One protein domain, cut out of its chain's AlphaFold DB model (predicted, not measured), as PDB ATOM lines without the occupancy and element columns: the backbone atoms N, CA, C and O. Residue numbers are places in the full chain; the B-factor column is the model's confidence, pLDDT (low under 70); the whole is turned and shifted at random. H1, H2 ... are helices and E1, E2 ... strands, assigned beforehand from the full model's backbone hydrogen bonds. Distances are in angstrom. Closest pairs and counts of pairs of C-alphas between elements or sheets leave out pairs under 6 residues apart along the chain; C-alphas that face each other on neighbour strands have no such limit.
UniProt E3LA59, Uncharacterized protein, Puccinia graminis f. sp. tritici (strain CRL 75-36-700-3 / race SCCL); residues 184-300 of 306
ATOM      1  N   LEU A 184      65.491 -31.827 -32.252       82.81
ATOM      2  CA  LEU A 184      66.079 -30.487 -32.302       82.81
ATOM      3  C   LEU A 184      65.028 -29.411 -32.612       82.81
ATOM      4  O   LEU A 184      65.001 -28.372 -31.962       82.81
ATOM      5  N   GLY A 185      64.113 -29.683 -33.551       85.44
ATOM      6  CA  GLY A 185      63.024 -28.761 -33.878       85.44
ATOM      7  C   GLY A 185      62.057 -28.549 -32.712       85.44
ATOM      8  O   GLY A 185      61.613 -27.429 -32.482       85.44
ATOM      9  N   LEU A 186      61.773 -29.600 -31.938       85.81
ATOM     10  CA  LEU A 186      60.942 -29.503 -30.738       85.81
ATOM     11  C   LEU A 186      61.640 -28.705 -29.626       85.81
ATOM     12  O   LEU A 186      60.988 -27.939 -28.922       85.81
ATOM     13  N   GLN A 187      62.958 -28.859 -29.480       84.88
ATOM     14  CA  GLN A 187      63.737 -28.078 -28.524       84.88
ATOM     15  C   GLN A 187      63.722 -26.586 -28.876       84.88
ATOM     16  O   GLN A 187      63.379 -25.776 -28.019       84.88
ATOM     17  N   TRP A 188      64.016 -26.222 -30.128       86.44
ATOM     18  CA  TRP A 188      63.956 -24.823 -30.571       86.44
ATOM     19  C   TRP A 188      62.562 -24.229 -30.445       86.44
ATOM     20  O   TRP A 188      62.426 -23.080 -30.036       86.44
ATOM     21  N   PHE A 189      61.525 -25.022 -30.737       87.88
ATOM     22  CA  PHE A 189      60.151 -24.610 -30.488       87.88
ATOM     23  C   PHE A 189      59.953 -24.221 -29.022       87.88
ATOM     24  O   PHE A 189      59.396 -23.163 -28.758       87.88
ATOM     25  N   PHE A 190      60.403 -25.039 -28.063       87.00
ATOM     26  CA  PHE A 190      60.233 -24.713 -26.647       87.00
ATOM     27  C   PHE A 190      61.099 -23.544 -26.188       87.00
ATOM     28  O   PHE A 190      60.622 -22.745 -25.391       87.00
ATOM     29  N   GLU A 191      62.333 -23.419 -26.676       84.19
ATOM     30  CA  GLU A 191      63.204 -22.283 -26.357       84.19
ATOM     31  C   GLU A 191      62.581 -20.958 -26.814       84.19
ATOM     32  O   GLU A 191      62.463 -20.031 -26.013       84.19
ATOM     33  N   ASP A 192      62.113 -20.890 -28.063       82.12
ATOM     34  CA  ASP A 192      61.447 -19.703 -28.608       82.12
ATOM     35  C   ASP A 192      60.093 -19.459 -27.938       82.12
ATOM     36  O   ASP A 192      59.800 -18.347 -27.496       82.12
ATOM     37  N   PHE A 193      59.286 -20.512 -27.781       83.12
ATOM     38  CA  PHE A 193      57.978 -20.415 -27.151       83.12
ATOM     39  C   PHE A 193      58.096 -19.869 -25.732       83.12
ATOM     40  O   PHE A 193      57.441 -18.876 -25.445       83.12
ATOM     41  N   LEU A 194      58.957 -20.463 -24.893       81.00
ATOM     42  CA  LEU A 194      59.136 -20.088 -23.485       81.00
ATOM     43  C   LEU A 194      59.780 -18.714 -23.293       81.00
ATOM     44  O   LEU A 194      59.534 -18.062 -22.276       81.00
ATOM     45  N   ALA A 195      60.606 -18.279 -24.247       78.56
ATOM     46  CA  ALA A 195      61.187 -16.944 -24.236       78.56
ATOM     47  C   ALA A 195      60.161 -15.873 -24.630       78.56
ATOM     48  O   ALA A 195      60.117 -14.803 -24.026       78.56
ATOM     49  N   THR A 196      59.340 -16.149 -25.644       77.19
ATOM     50  CA  THR A 196      58.447 -15.149 -26.246       77.19
ATOM     51  C   THR A 196      57.069 -15.085 -25.608       77.19
ATOM     52  O   THR A 196      56.373 -14.083 -25.783       77.19
ATOM     53  N   GLY A 197      56.623 -16.121 -24.897       75.75
ATOM     54  CA  GLY A 197      55.230 -16.170 -24.465       75.75
ATOM     55  C   GLY A 197      54.281 -16.699 -25.532       75.75
ATOM     56  O   GLY A 197      53.102 -16.883 -25.248       75.75
ATOM     57  N   PHE A 198      54.710 -16.858 -26.783       78.25
ATOM     58  CA  PHE A 198      53.762 -16.807 -27.888       78.25
ATOM     59  C   PHE A 198      54.222 -17.593 -29.105       78.25
ATOM     60  O   PHE A 198      55.255 -17.326 -29.700       78.25
ATOM     61  N   PHE A 199      53.358 -18.491 -29.556       81.88
ATOM     62  CA  PHE A 199      53.485 -19.169 -30.828       81.88
ATOM     63  C   PHE A 199      52.212 -18.974 -31.651       81.88
ATOM     64  O   PHE A 199      51.098 -19.213 -31.173       81.88
ATOM     65  N   LYS A 200      52.379 -18.595 -32.920       80.00
ATOM     66  CA  LYS A 200      51.314 -18.577 -33.924       80.00
ATOM     67  C   LYS A 200      51.810 -19.277 -35.178       80.00
ATOM     68  O   LYS A 200      52.726 -18.790 -35.835       80.00
ATOM     69  N   GLY A 201      51.181 -20.389 -35.528       78.44
ATOM     70  CA  GLY A 201      51.573 -21.171 -36.691       78.44
ATOM     71  C   GLY A 201      50.633 -22.335 -36.954       78.44
ATOM     72  O   GLY A 201      49.576 -22.453 -36.342       78.44
ATOM     73  N   VAL A 202      51.020 -23.198 -37.885       78.81
ATOM     74  CA  VAL A 202      50.281 -24.419 -38.211       78.81
ATOM     75  C   VAL A 202      51.007 -25.595 -37.559       78.81
ATOM     76  O   VAL A 202      52.197 -25.778 -37.793       78.81
ATOM     77  N   LEU A 203      50.309 -26.362 -36.721       82.50
ATOM     78  CA  LEU A 203      50.774 -27.619 -36.134       82.50
ATOM     79  C   LEU A 203      49.851 -28.748 -36.576       82.50
ATOM     80  O   LEU A 203      48.646 -28.719 -36.307       82.50
ATOM     81  N   THR A 204      50.420 -29.789 -37.177       84.44
ATOM     82  CA  THR A 204      49.694 -31.042 -37.407       84.44
ATOM     83  C   THR A 204      49.211 -31.624 -36.075       84.44
ATOM     84  O   THR A 204      49.762 -31.337 -35.010       84.44
ATOM     85  N   GLN A 205      48.219 -32.518 -36.107       81.56
ATOM     86  CA  GLN A 205      47.751 -33.190 -34.888       81.56
ATOM     87  C   GLN A 205      48.886 -33.912 -34.138       81.56
ATOM     88  O   GLN A 205      48.903 -33.959 -32.906       81.56
ATOM     89  N   ALA A 206      49.859 -34.459 -34.871       83.88
ATOM     90  CA  ALA A 206      51.009 -35.133 -34.287       83.88
ATOM     91  C   ALA A 206      51.991 -34.153 -33.634       83.88
ATOM     92  O   ALA A 206      52.450 -34.417 -32.525       83.88
ATOM     93  N   GLN A 207      52.262 -33.014 -34.275       86.75
ATOM     94  CA  GLN A 207      53.065 -31.933 -33.700       86.75
ATOM     95  C   GLN A 207      52.404 -31.339 -32.457       86.75
ATOM     96  O   GLN A 207      53.063 -31.177 -31.433       86.75
ATOM     97  N   PHE A 208      51.095 -31.089 -32.503       85.62
ATOM     98  CA  PHE A 208      50.331 -30.621 -31.348       85.62
ATOM     99  C   PHE A 208      50.418 -31.615 -30.181       85.62
ATOM    100  O   PHE A 208      50.674 -31.232 -29.039       85.62
ATOM    101  N   SER A 209      50.293 -32.914 -30.469       85.69
ATOM    102  CA  SER A 209      50.449 -33.968 -29.460       85.69
ATOM    103  C   SER A 209      51.860 -33.984 -28.854       85.69
ATOM    104  O   SER A 209      52.002 -34.110 -27.642       85.69
ATOM    105  N   GLN A 210      52.909 -33.796 -29.661       88.38
ATOM    106  CA  GLN A 210      54.289 -33.707 -29.160       88.38
ATOM    107  C   GLN A 210      54.521 -32.473 -28.288       88.38
ATOM    108  O   GLN A 210      55.145 -32.582 -27.234       88.38
ATOM    109  N   VAL A 211      54.010 -31.314 -28.704       88.12
ATOM    110  CA  VAL A 211      54.128 -30.066 -27.941       88.12
ATOM    111  C   VAL A 211      53.429 -30.205 -26.594       88.12
ATOM    112  O   VAL A 211      54.030 -29.942 -25.559       88.12
ATOM    113  N   THR A 212      52.186 -30.676 -26.578       86.56
ATOM    114  CA  THR A 212      51.404 -30.823 -25.342       86.56
ATOM    115  C   THR A 212      51.997 -31.872 -24.399       86.56
ATOM    116  O   THR A 212      52.088 -31.632 -23.194       86.56
ATOM    117  N   GLN A 213      52.503 -32.986 -24.936       87.12
ATOM    118  CA  GLN A 213      53.249 -33.973 -24.158       87.12
ATOM    119  C   GLN A 213      54.548 -33.391 -23.587       87.12
ATOM    120  O   GLN A 213      54.864 -33.639 -22.423       87.12
ATOM    121  N   GLY A 214      55.294 -32.611 -24.373       87.44
ATOM    122  CA  GLY A 214      56.529 -31.968 -23.929       87.44
ATOM    123  C   GLY A 214      56.287 -30.920 -22.841       87.44
ATOM    124  O   GLY A 214      56.964 -30.945 -21.815       87.44
ATOM    125  N   LEU A 215      55.262 -30.074 -22.999       85.12
ATOM    126  CA  LEU A 215      54.822 -29.121 -21.970       85.12
ATOM    127  C   LEU A 215      54.478 -29.826 -20.659       85.12
ATOM    128  O   LEU A 215      54.872 -29.369 -19.587       85.12
ATOM    129  N   SER A 216      53.779 -30.957 -20.739       85.25
ATOM    130  CA  SER A 216      53.407 -31.703 -19.544       85.25
ATOM    131  C   SER A 216      54.597 -32.400 -18.886       85.25
ATOM    132  O   SER A 216      54.786 -32.301 -17.676       85.25
ATOM    133  N   THR A 217      55.447 -33.041 -19.689       85.06
ATOM    134  CA  THR A 217      56.569 -33.852 -19.198       85.06
ATOM    135  C   THR A 217      57.699 -32.999 -18.632       85.06
ATOM    136  O   THR A 217      58.240 -33.323 -17.578       85.06
ATOM    137  N   TYR A 218      58.068 -31.924 -19.330       84.12
ATOM    138  CA  TYR A 218      59.278 -31.155 -19.025       84.12
ATOM    139  C   TYR A 218      58.993 -29.824 -18.335       84.12
ATOM    140  O   TYR A 218      59.853 -29.315 -17.621       84.12
ATOM    141  N   TYR A 219      57.793 -29.269 -18.514       79.31
ATOM    142  CA  TYR A 219      57.471 -27.921 -18.044       79.31
ATOM    143  C   TYR A 219      56.343 -27.882 -17.007       79.31
ATOM    144  O   TYR A 219      56.013 -26.801 -16.518       79.31
ATOM    145  N   GLY A 220      55.800 -29.039 -16.612       80.69
ATOM    146  CA  GLY A 220      54.825 -29.157 -15.525       80.69
ATOM    147  C   GLY A 220      53.429 -28.638 -15.872       80.69
ATOM    148  O   GLY A 220      52.663 -28.296 -14.973       80.69
ATOM    149  N   PHE A 221      53.098 -28.543 -17.161       83.69
ATOM    150  CA  PHE A 221      51.738 -28.220 -17.582       83.69
ATOM    151  C   PHE A 221      50.802 -29.425 -17.420       83.69
ATOM    152  O   PHE A 221      51.179 -30.588 -17.597       83.69
ATOM    153  N   SER A 222      49.537 -29.149 -17.134       83.75
ATOM    154  CA  SER A 222      48.467 -30.125 -17.246       83.75
ATOM    155  C   SER A 222      48.256 -30.508 -18.710       83.75
ATOM    156  O   SER A 222      48.634 -29.785 -19.638       83.75
ATOM    157  N   ILE A 223      47.589 -31.638 -18.923       82.56
ATOM    158  CA  ILE A 223      47.049 -31.967 -20.241       82.56
ATOM    159  C   ILE A 223      46.046 -30.860 -20.624       82.56
ATOM    160  O   ILE A 223      45.250 -30.462 -19.765       82.56
ATOM    161  N   PRO A 224      46.076 -30.336 -21.865       84.94
ATOM    162  CA  PRO A 224      45.109 -29.338 -22.296       84.94
ATOM    163  C   PRO A 224      43.683 -29.875 -22.242       84.94
ATOM    164  O   PRO A 224      43.404 -30.995 -22.670       84.94
ATOM    165  N   MET A 225      42.777 -29.046 -21.751       84.56
ATOM    166  CA  MET A 225      41.373 -29.378 -21.533       84.56
ATOM    167  C   MET A 225      40.482 -28.332 -22.193       84.56
ATOM    168  O   MET A 225      40.847 -27.161 -22.269       84.56
ATOM    169  N   TYR A 226      39.322 -28.761 -22.693       87.31
ATOM    170  CA  TYR A 226      38.388 -27.871 -23.377       87.31
ATOM    171  C   TYR A 226      37.817 -26.823 -22.431       87.31
ATOM    172  O   TYR A 226      37.372 -27.135 -21.326       87.31
ATOM    173  N   ILE A 227      37.798 -25.578 -22.898       86.88
ATOM    174  CA  ILE A 227      37.110 -24.498 -22.202       86.88
ATOM    175  C   ILE A 227      35.625 -24.625 -22.524       86.88
ATOM    176  O   ILE A 227      35.219 -24.547 -23.685       86.88
ATOM    177  N   ASN A 228      34.811 -24.837 -21.494       88.56
ATOM    178  CA  ASN A 228      33.365 -24.805 -21.632       88.56
ATOM    179  C   ASN A 228      32.900 -23.346 -21.632       88.56
ATOM    180  O   ASN A 228      33.158 -22.638 -20.661       88.56
ATOM    181  N   TYR A 229      32.229 -22.904 -22.693       88.88
ATOM    182  CA  TYR A 229      31.693 -21.548 -22.797       88.88
ATOM    183  C   TYR A 229      30.189 -21.546 -22.544       88.88
ATOM    184  O   TYR A 229      29.448 -22.335 -23.128       88.88
ATOM    185  N   ILE A 230      29.739 -20.615 -21.713       88.75
ATOM    186  CA  ILE A 230      28.328 -20.302 -21.496       88.75
ATOM    187  C   ILE A 230      27.992 -18.963 -22.144       88.75
ATOM    188  O   ILE A 230      28.846 -18.090 -22.291       88.75
ATOM    189  N   GLN A 231      26.737 -18.784 -22.547       89.31
ATOM    190  CA  GLN A 231      26.296 -17.520 -23.121       89.31
ATOM    191  C   GLN A 231      26.093 -16.484 -22.008       89.31
ATOM    192  O   GLN A 231      25.138 -16.573 -21.237       89.31
ATOM    193  N   GLY A 232      26.987 -15.501 -21.941       83.19
ATOM    194  CA  GLY A 232      26.871 -14.321 -21.092       83.19
ATOM    195  C   GLY A 232      26.214 -13.134 -21.814       83.19
ATOM    196  O   GLY A 232      25.968 -13.194 -23.026       83.19
ATOM    197  N   PRO A 233      25.936 -12.037 -21.082       81.12
ATOM    198  CA  PRO A 233      25.343 -10.816 -21.636       81.12
ATOM    199  C   PRO A 233      26.238 -10.132 -22.680       81.12
ATOM    200  O   PRO A 233      25.721  -9.530 -23.616       81.12
ATOM    201  N   ASP A 234      27.559 -10.284 -22.554       82.00
ATOM    202  CA  ASP A 234      28.556  -9.661 -23.435       82.00
ATOM    203  C   ASP A 234      29.113 -10.631 -24.496       82.00
ATOM    204  O   ASP A 234      29.979 -10.260 -25.287       82.00
ATOM    205  N   GLY A 235      28.622 -11.876 -24.529       83.75
ATOM    206  CA  GLY A 235      29.115 -12.925 -25.420       83.75
ATOM    207  C   GLY A 235      29.423 -14.246 -24.705       83.75
ATOM    208  O   GLY A 235      29.051 -14.424 -23.546       83.75
ATOM    209  N   PRO A 236      30.050 -15.204 -25.406       85.00
ATOM    210  CA  PRO A 236      30.511 -16.451 -24.806       85.00
ATOM    211  C   PRO A 236      31.574 -16.184 -23.733       85.00
ATOM    212  O   PRO A 236      32.617 -15.603 -24.024       85.00
ATOM    213  N   ASP A 237      31.312 -16.642 -22.514       84.12
ATOM    214  CA  ASP A 237      32.191 -16.494 -21.350       84.12
ATOM    215  C   ASP A 237      32.554 -17.894 -20.821       84.12
ATOM    216  O   ASP A 237      31.694 -18.784 -20.834       84.12
ATOM    217  N   PRO A 238      33.800 -18.157 -20.392       87.19
ATOM    218  CA  PRO A 238      34.142 -19.434 -19.777       87.19
ATOM    219  C   PRO A 238      33.240 -19.733 -18.571       87.19
ATOM    220  O   PRO A 238      33.023 -18.880 -17.715       87.19
ATOM    221  N   ALA A 239      32.732 -20.963 -18.488       85.56
ATOM    222  CA  ALA A 239      31.885 -21.424 -17.388       85.56
ATOM    223  C   ALA A 239      32.619 -21.393 -16.037       85.56
ATOM    224  O   ALA A 239      31.999 -21.239 -14.986       85.56
ATOM    225  N   ASP A 240      33.941 -21.552 -16.074       85.25
ATOM    226  CA  ASP A 240      34.811 -21.435 -14.914       85.25
ATOM    227  C   ASP A 240      35.258 -19.977 -14.733       85.25
ATOM    228  O   ASP A 240      35.887 -19.380 -15.612       85.25
ATOM    229  N   PHE A 241      34.953 -19.414 -13.564       81.00
ATOM    230  CA  PHE A 241      35.262 -18.026 -13.230       81.00
ATOM    231  C   PHE A 241      36.770 -17.723 -13.212       81.00
ATOM    232  O   PHE A 241      37.179 -16.625 -13.597       81.00
ATOM    233  N   LEU A 242      37.615 -18.667 -12.784       77.81
ATOM    234  CA  LEU A 242      39.068 -18.480 -12.762       77.81
ATOM    235  C   LEU A 242      39.629 -18.463 -14.183       77.81
ATOM    236  O   LEU A 242      40.453 -17.608 -14.512       77.81
ATOM    237  N   ILE A 243      39.135 -19.350 -15.051       82.31
ATOM    238  CA  ILE A 243      39.497 -19.338 -16.475       82.31
ATOM    239  C   ILE A 243      39.040 -18.022 -17.120       82.31
ATOM    240  O   ILE A 243      39.824 -17.389 -17.824       82.31
ATOM    241  N   GLY A 244      37.806 -17.583 -16.854       81.44
ATOM    242  CA  GLY A 244      37.243 -16.346 -17.403       81.44
ATOM    243  C   GLY A 244      37.979 -15.081 -16.959       81.44
ATOM    244  O   GLY A 244      38.332 -14.246 -17.793       81.44
ATOM    245  N   SER A 245      38.262 -14.948 -15.662       76.56
ATOM    246  CA  SER A 245      39.019 -13.808 -15.116       76.56
ATOM    247  C   SER A 245      40.441 -13.749 -15.676       76.56
ATOM    248  O   SER A 245      40.847 -12.701 -16.180       76.56
ATOM    249  N   THR A 246      41.142 -14.885 -15.710       76.44
ATOM    250  CA  THR A 246      42.486 -14.973 -16.298       76.44
ATOM    251  C   THR A 246      42.465 -14.627 -17.785       76.44
ATOM    252  O   THR A 246      43.281 -13.837 -18.249       76.44
ATOM    253  N   LEU A 247      41.520 -15.181 -18.553       79.50
ATOM    254  CA  LEU A 247      41.407 -14.921 -19.988       79.50
ATOM    255  C   LEU A 247      41.137 -13.438 -20.276       79.50
ATOM    256  O   LEU A 247      41.621 -12.911 -21.278       79.50
ATOM    257  N   ARG A 248      40.390 -12.756 -19.401       78.38
ATOM    258  CA  ARG A 248      40.085 -11.323 -19.502       78.38
ATOM    259  C   ARG A 248      41.299 -10.450 -19.204       78.38
ATOM    260  O   ARG A 248      41.593  -9.570 -20.009       78.38
ATOM    261  N   GLU A 249      42.008 -10.694 -18.100       73.06
ATOM    262  CA  GLU A 249      43.273 -10.002 -17.796       73.06
ATOM    263  C   GLU A 249      44.291 -10.206 -18.917       73.06
ATOM    264  O   GLU A 249      44.894  -9.253 -19.415       73.06
ATOM    265  N   TRP A 250      44.409 -11.445 -19.383       71.81
ATOM    266  CA  TRP A 250      45.291 -11.816 -20.477       71.81
ATOM    267  C   TRP A 250      44.916 -11.117 -21.797       71.81
ATOM    268  O   TRP A 250      45.783 -10.594 -22.499       71.81
ATOM    269  N   SER A 251      43.621 -11.060 -22.126       72.94
ATOM    270  CA  SER A 251      43.122 -10.391 -23.335       72.94
ATOM    271  C   SER A 251      43.335  -8.876 -23.262       72.94
ATOM    272  O   SER A 251      43.711  -8.270 -24.262       72.94
ATOM    273  N   ALA A 252      43.160  -8.263 -22.086       71.06
ATOM    274  CA  ALA A 252      43.425  -6.844 -21.862       71.06
ATOM    275  C   ALA A 252      44.912  -6.503 -22.054       71.06
ATOM    276  O   ALA A 252      45.227  -5.539 -22.748       71.06
ATOM    277  N   ALA A 253      45.823  -7.336 -21.538       65.69
ATOM    278  CA  ALA A 253      47.268  -7.167 -21.717       65.69
ATOM    279  C   ALA A 253      47.725  -7.288 -23.186       65.69
ATOM    280  O   ALA A 253      48.806  -6.822 -23.540       65.69
ATOM    281  N   ARG A 254      46.917  -7.915 -24.054       62.41
ATOM    282  CA  ARG A 254      47.234  -8.135 -25.476       62.41
ATOM    283  C   ARG A 254      46.356  -7.369 -26.455       62.41
ATOM    284  O   ARG A 254      46.602  -7.467 -27.659       62.41
ATOM    285  N   ALA A 255      45.378  -6.605 -25.978       60.81
ATOM    286  CA  ALA A 255      44.507  -5.795 -26.825       60.81
ATOM    287  C   ALA A 255      45.302  -4.801 -27.698       60.81
ATOM    288  O   ALA A 255      44.844  -4.420 -28.771       60.81
ATOM    289  N   GLU A 256      46.525  -4.450 -27.293       54.56
ATOM    290  CA  GLU A 256      47.447  -3.611 -28.067       54.56
ATOM    291  C   GLU A 256      48.127  -4.353 -29.240       54.56
ATOM    292  O   GLU A 256      48.604  -3.716 -30.179       54.56
ATOM    293  N   CYS A 257      48.149  -5.692 -29.234       47.50
ATOM    294  CA  CYS A 257      49.001  -6.507 -30.111       47.50
ATOM    295  C   CYS A 257      48.236  -7.433 -31.074       47.50
ATOM    296  O   CYS A 257      48.832  -7.956 -32.019       47.50
ATOM    297  N   CYS A 258      46.952  -7.719 -30.840       52.25
ATOM    298  CA  CYS A 258      46.197  -8.695 -31.632       52.25
ATOM    299  C   CYS A 258      44.735  -8.279 -31.835       52.25
ATOM    300  O   CYS A 258      43.931  -8.348 -30.916       52.25
ATOM    301  N   ASN A 259      44.365  -7.977 -33.084       55.28
ATOM    302  CA  ASN A 259      42.972  -7.747 -33.513       55.28
ATOM    303  C   ASN A 259      42.119  -9.034 -33.563       55.28
ATOM    304  O   ASN A 259      40.986  -9.019 -34.040       55.28
ATOM    305  N   ASP A 260      42.679 -10.169 -33.153       59.59
ATOM    306  CA  ASP A 260      42.066 -11.483 -33.307       59.59
ATOM    307  C   ASP A 260      41.258 -11.819 -32.045       59.59
ATOM    308  O   ASP A 260      41.762 -12.425 -31.103       59.59
ATOM    309  N   LEU A 261      40.001 -11.370 -32.033       61.62
ATOM    310  CA  LEU A 261      39.048 -11.485 -30.918       61.62
ATOM    311  C   LEU A 261      38.533 -12.909 -30.661       61.62
ATOM    312  O   LEU A 261      37.665 -13.102 -29.811       61.62
ATOM    313  N   ALA A 262      38.983 -13.911 -31.415       71.62
ATOM    314  CA  ALA A 262      38.420 -15.244 -31.268       71.62
ATOM    315  C   ALA A 262      39.047 -16.013 -30.097       71.62
ATOM    316  O   ALA A 262      40.267 -16.044 -29.902       71.62
ATOM    317  N   LEU A 263      38.150 -16.624 -29.325       79.06
ATOM    318  CA  LEU A 263      38.413 -17.224 -28.027       79.06
ATOM    319  C   LEU A 263      39.195 -18.543 -28.150       79.06
ATOM    320  O   LEU A 263      39.021 -19.273 -29.131       79.06
ATOM    321  N   PRO A 264      40.058 -18.871 -27.173       84.12
ATOM    322  CA  PRO A 264      40.756 -20.151 -27.137       84.12
ATOM    323  C   PRO A 264      39.789 -21.318 -26.914       84.12
ATOM    324  O   PRO A 264      38.727 -21.165 -26.323       84.12
ATOM    325  N   ASN A 265      40.166 -22.512 -27.358       85.69
ATOM    326  CA  ASN A 265      39.334 -23.713 -27.228       85.69
ATOM    327  C   ASN A 265      39.836 -24.638 -26.120       85.69
ATOM    328  O   ASN A 265      39.048 -25.409 -25.576       85.69
ATOM    329  N   LEU A 266      41.128 -24.570 -25.792       86.12
ATOM    330  CA  LEU A 266      41.751 -25.375 -24.751       86.12
ATOM    331  C   LEU A 266      42.531 -24.491 -23.779       86.12
ATOM    332  O   LEU A 266      43.056 -23.436 -24.144       86.12
ATOM    333  N   VAL A 267      42.667 -24.988 -22.558       86.00
ATOM    334  CA  VAL A 267      43.470 -24.401 -21.490       86.00
ATOM    335  C   VAL A 267      44.363 -25.471 -20.866       86.00
ATOM    336  O   VAL A 267      43.953 -26.625 -20.743       86.00
ATOM    337  N   ALA A 268      45.579 -25.101 -20.477       85.50
ATOM    338  CA  ALA A 268      46.443 -25.915 -19.632       85.50
ATOM    339  C   ALA A 268      46.972 -25.084 -18.465       85.50
ATOM    340  O   ALA A 268      47.264 -23.898 -18.611       85.50
ATOM    341  N   PHE A 269      47.135 -25.725 -17.315       81.81
ATOM    342  CA  PHE A 269      47.591 -25.094 -16.085       81.81
ATOM    343  C   PHE A 269      48.983 -25.592 -15.748       81.81
ATOM    344  O   PHE A 269      49.246 -26.787 -15.819       81.81
ATOM    345  N   ARG A 270      49.869 -24.700 -15.330       78.81
ATOM    346  CA  ARG A 270      51.167 -25.059 -14.772       78.81
ATOM    347  C   ARG A 270      51.186 -24.648 -13.312       78.81
ATOM    348  O   ARG A 270      51.137 -23.458 -12.994       78.81
ATOM    349  N   GLN A 271      51.281 -25.641 -12.436       63.56
ATOM    350  CA  GLN A 271      51.526 -25.405 -11.024       63.56
ATOM    351  C   GLN A 271      53.013 -25.095 -10.852       63.56
ATOM    352  O   GLN A 271      53.866 -25.923 -11.168       63.56
ATOM    353  N   VAL A 272      53.331 -23.889 -10.388       54.78
ATOM    354  CA  VAL A 272      54.691 -23.549  -9.970       54.78
ATOM    355  C   VAL A 272      54.708 -23.560  -8.454       54.78
ATOM    356  O   VAL A 272      54.141 -22.682  -7.810       54.78
ATOM    357  N   GLU A 273      55.331 -24.587  -7.884       48.56
ATOM    358  CA  GLU A 273      55.742 -24.553  -6.485       48.56
ATOM    359  C   GLU A 273      56.941 -23.613  -6.382       48.56
ATOM    360  O   GLU A 273      58.067 -23.969  -6.732       48.56
ATOM    361  N   PHE A 274      56.698 -22.379  -5.947       41.44
ATOM    362  CA  PHE A 274      57.777 -21.490  -5.542       41.44
ATOM    363  C   PHE A 274      58.142 -21.833  -4.093       41.44
ATOM    364  O   PHE A 274      57.303 -21.753  -3.194       41.44
ATOM    365  N   GLN A 275      59.387 -22.252  -3.848       42.00
ATOM    366  CA  GLN A 275      59.907 -22.363  -2.484       42.00
ATOM    367  C   GLN A 275      60.149 -20.950  -1.940       42.00
ATOM    368  O   GLN A 275      61.229 -20.390  -2.092       42.00
ATOM    369  N   GLY A 276      59.126 -20.353  -1.338       44.03
ATOM    370  CA  GLY A 276      59.226 -19.032  -0.726       44.03
ATOM    371  C   GLY A 276      57.867 -18.360  -0.659       44.03
ATOM    372  O   GLY A 276      57.128 -18.381  -1.635       44.03
ATOM    373  N   LEU A 277      57.551 -17.830   0.522       43.62
ATOM    374  CA  LEU A 277      56.270 -17.252   0.919       43.62
ATOM    375  C   LEU A 277      55.567 -16.442  -0.189       43.62
ATOM    376  O   LEU A 277      56.120 -15.495  -0.740       43.62
ATOM    377  N   ASP A 278      54.303 -16.810  -0.394       45.69
ATOM    378  CA  ASP A 278      53.211 -15.932  -0.811       45.69
ATOM    379  C   ASP A 278      53.166 -15.479  -2.281       45.69
ATOM    380  O   ASP A 278      52.993 -14.302  -2.564       45.69
ATOM    381  N   ALA A 279      53.208 -16.425  -3.224       41.38
ATOM    382  CA  ALA A 279      52.367 -16.398  -4.432       41.38
ATOM    383  C   ALA A 279      52.518 -17.711  -5.213       41.38
ATOM    384  O   ALA A 279      53.541 -17.960  -5.848       41.38
ATOM    385  N   THR A 280      51.481 -18.550  -5.240       40.62
ATOM    386  CA  THR A 280      51.359 -19.558  -6.299       40.62
ATOM    387  C   THR A 280      51.055 -18.819  -7.597       40.62
ATOM    388  O   THR A 280      49.892 -18.574  -7.918       40.62
ATOM    389  N   THR A 281      52.085 -18.413  -8.339       50.31
ATOM    390  CA  THR A 281      51.905 -17.952  -9.717       50.31
ATOM    391  C   THR A 281      51.553 -19.172 -10.560       50.31
ATOM    392  O   THR A 281      52.422 -19.868 -11.087       50.31
ATOM    393  N   SER A 282      50.264 -19.494 -10.614       54.41
ATOM    394  CA  SER A 282      49.723 -20.481 -11.540       54.41
ATOM    395  C   SER A 282      49.808 -19.889 -12.939       54.41
ATOM    396  O   SER A 282      49.181 -18.871 -13.221       54.41
ATOM    397  N   PHE A 283      50.596 -20.506 -13.816       67.75
ATOM    398  CA  PHE A 283      50.662 -20.062 -15.205       67.75
ATOM    399  C   PHE A 283      49.568 -20.767 -15.990       67.75
ATOM    400  O   PHE A 283      49.406 -21.986 -15.893       67.75
ATOM    401  N   ILE A 284      48.822 -20.000 -16.774       66.19
ATOM    402  CA  ILE A 284      47.734 -20.517 -17.596       66.19
ATOM    403  C   ILE A 284      48.147 -20.364 -19.056       66.19
ATOM    404  O   ILE A 284      48.464 -19.270 -19.521       66.19
ATOM    405  N   GLY A 285      48.205 -21.495 -19.753       75.38
ATOM    406  CA  GLY A 285      48.438 -21.567 -21.184       75.38
ATOM    407  C   GLY A 285      47.112 -21.695 -21.921       75.38
ATOM    408  O   GLY A 285      46.301 -22.560 -21.586       75.38
ATOM    409  N   PHE A 286      46.900 -20.870 -22.939       77.50
ATOM    410  CA  PHE A 286      45.719 -20.948 -23.796       77.50
ATOM    411  C   PHE A 286      46.103 -21.492 -25.167       77.50
ATOM    412  O   PHE A 286      47.096 -21.059 -25.759       77.50
ATOM    413  N   PHE A 287      45.293 -22.417 -25.686       78.69
ATOM    414  CA  PHE A 287      45.435 -22.934 -27.041       78.69
ATOM    415  C   PHE A 287      44.165 -22.643 -27.824       78.69
ATOM    416  O   PHE A 287      43.049 -22.981 -27.414       78.69
ATOM    417  N   ARG A 288      44.341 -22.054 -28.998       77.69
ATOM    418  CA  ARG A 288      43.268 -21.864 -29.965       77.69
ATOM    419  C   ARG A 288      43.540 -22.709 -31.191       77.69
ATOM    420  O   ARG A 288      44.606 -22.568 -31.781       77.69
ATOM    421  N   GLY A 289      42.565 -23.527 -31.576       70.94
ATOM    422  CA  GLY A 289      42.548 -24.183 -32.879       70.94
ATOM    423  C   GLY A 289      41.698 -23.352 -33.832       70.94
ATOM    424  O   GLY A 289      40.502 -23.200 -33.608       70.94
ATOM    425  N   THR A 290      42.280 -22.792 -34.890       60.31
ATOM    426  CA  THR A 290      41.543 -21.972 -35.872       60.31
ATOM    427  C   THR A 290      41.023 -22.777 -37.070       60.31
ATOM    428  O   THR A 290      40.775 -22.202 -38.123       60.31
ATOM    429  N   GLY A 291      40.855 -24.097 -36.930       63.19
ATOM    430  CA  GLY A 291      40.619 -25.022 -38.051       63.19
ATOM    431  C   GLY A 291      41.928 -25.562 -38.644       63.19
ATOM    432  O   GLY A 291      42.974 -25.336 -38.048       63.19
ATOM    433  N   GLU A 292      41.842 -26.309 -39.759       52.97
ATOM    434  CA  GLU A 292      42.904 -26.982 -40.560       52.97
ATOM    435  C   GLU A 292      44.358 -26.934 -40.035       52.97
ATOM    436  O   GLU A 292      45.289 -26.610 -40.764       52.97
ATOM    437  N   SER A 293      44.589 -27.345 -38.785       55.56
ATOM    438  CA  SER A 293      45.915 -27.398 -38.149       55.56
ATOM    439  C   SER A 293      46.522 -26.052 -37.727       55.56
ATOM    440  O   SER A 293      47.692 -26.021 -37.377       55.56
ATOM    441  N   ALA A 294      45.797 -24.935 -37.716       55.72
ATOM    442  CA  ALA A 294      46.340 -23.656 -37.250       55.72
ATOM    443  C   ALA A 294      46.143 -23.480 -35.733       55.72
ATOM    444  O   ALA A 294      45.024 -23.548 -35.221       55.72
ATOM    445  N   TRP A 295      47.250 -23.261 -35.021       62.03
ATOM    446  CA  TRP A 295      47.297 -23.163 -33.567       62.03
ATOM    447  C   TRP A 295      47.929 -21.858 -33.117       62.03
ATOM    448  O   TRP A 295      48.975 -21.428 -33.607       62.03
ATOM    449  N   THR A 296      47.294 -21.246 -32.126       62.56
ATOM    450  CA  THR A 296      47.921 -20.183 -31.348       62.56
ATOM    451  C   THR A 296      48.091 -20.692 -29.933       62.56
ATOM    452  O   THR A 296      47.101 -21.040 -29.287       62.56
ATOM    453  N   LEU A 297      49.339 -20.787 -29.488       66.62
ATOM    454  CA  LEU A 297      49.701 -21.209 -28.147       66.62
ATOM    455  C   LEU A 297      50.328 -20.018 -27.439       66.62
ATOM    456  O   LEU A 297      51.205 -19.352 -27.984       66.62
ATOM    457  N   ILE A 298      49.841 -19.726 -26.243       63.44
ATOM    458  CA  ILE A 298      50.220 -18.506 -25.547       63.44
ATOM    459  C   ILE A 298      50.414 -18.820 -24.073       63.44
ATOM    460  O   ILE A 298      49.535 -19.411 -23.451       63.44
ATOM    461  N   HIS A 299      51.561 -18.421 -23.534       67.31
ATOM    462  CA  HIS A 299      51.882 -18.442 -22.117       67.31
ATOM    463  C   HIS A 299      52.295 -17.039 -21.661       67.31
ATOM    464  O   HIS A 299      52.835 -16.245 -22.426       67.31
ATOM    465  N   GLN A 300      52.056 -16.723 -20.394       60.47
ATOM    466  CA  GLN A 300      52.646 -15.537 -19.789       60.47
ATOM    467  C   GLN A 300      54.082 -15.888 -19.369       60.47
ATOM    468  O   GLN A 300      54.259 -16.838 -18.596       60.47
TER     469      GLN A 300
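AT A GLANCE: This is residues 184 to 300 of the 306 residues of an uncharacterized protein of Puccinia graminis f. sp. tritici (strain CRL 75-36-700-3 / race SCCL) (UniProt E3LA59). A curled antiparallel sheet of four strands, E1 - E6 - E5 - E4, has H2 packed over one face and H1 by its E1 and E6 strands; H3 only grazes the sheet, and beyond H3 the small hairpin E2 and E3 makes one end of the long axis, with the start of H1 at the other. The loops stick out at residues 274 to 279, between E4 and E5, and at residues 252 to 260, of which 252 to 254 belong to H3. The 117 printed residues hold three named helices and six named strands, in the order H1 E1 H2 E2 E3 H3 E4 E5 E6, and the class is mixed, helices and strands. The whole is compact, with a radius of gyration of the C-alphas of 14.6 A and spans of 46 by 44 by 26 A.

HOW THE PARTS SIT: In the sheet, E5, residues 283 to 289, and E6, residues 294 to 298, are inner strands; E1, residues 198 to 202, and E4, residues 266 to 270, are edge strands. E4, E5 and E6 form a meander, each strand the antiparallel neighbour of the one before; E4 and E5 are a hairpin, as are E5 and E6. Across the neighbour strands E1 and E6, N 199 and O 297 are within hydrogen-bond range at 2.8 A; across E6 and E5, N 288 and O 296 are within it at 3.0 A; and across E5 and E4, N 268 and O 285 are within it at 2.9 A. Residues 225 to 226 pair antiparallel with residues 266 to 267 of E4. H2, residues 205 to 219, is on the sheet at a height of 9.7 A, over E6 and E5, and runs along the strands, at 0 degrees to E5 on the local plane. H1, residues 184 to 196, is also on the sheet; its closest C-alphas to E1 are those of Phe 193 and Phe 199, 5.9 A apart. H1 and H2 with the sheet make two layers, helices on one face of a sheet. H1 and H2 are close but not clearly touching, the closest C-alphas being those of Leu 186 and Val 211 at 7.4 A, with a steep tilt of 65 degrees, the same way. H3, residues 241 to 254, only grazes the sheet with residues 243 to 250; the closest C-alphas of H3 and E5 are those of Thr 246 and Ile 284, 7.7 A apart. E2, residues 229 to 232, and E3, residues 235 to 238, are an antiparallel hairpin, with N 230 and O 237 at 2.8 A; the closest C-alphas of E3 and H3 are those of Pro 238 and Gly 244, 5.0 A apart. In H1, H2 and H3 every O i to N i+4 pair is within hydrogen-bond range.

IN THESE COORDINATES: H1 begins at C-alpha 184, (66.079, -30.487, -32.302), and is 18.2 A long; H2 is 20.1 A, H3 19.8 A and E5 19.9 A. E6 ends at C-alpha 298, (50.220, -18.506, -25.547).

THE WHOLE: The C-alphas of Leu 184 and Pro 233 are the two farthest apart, at 46.5 A. The printed part has no cut, and the links H3 to E4 and E4 to E5 are long. The mean pLDDT of the printed part is 74.6; residues 253 to 261, 271 to 284 and 290 to 300 are under 70.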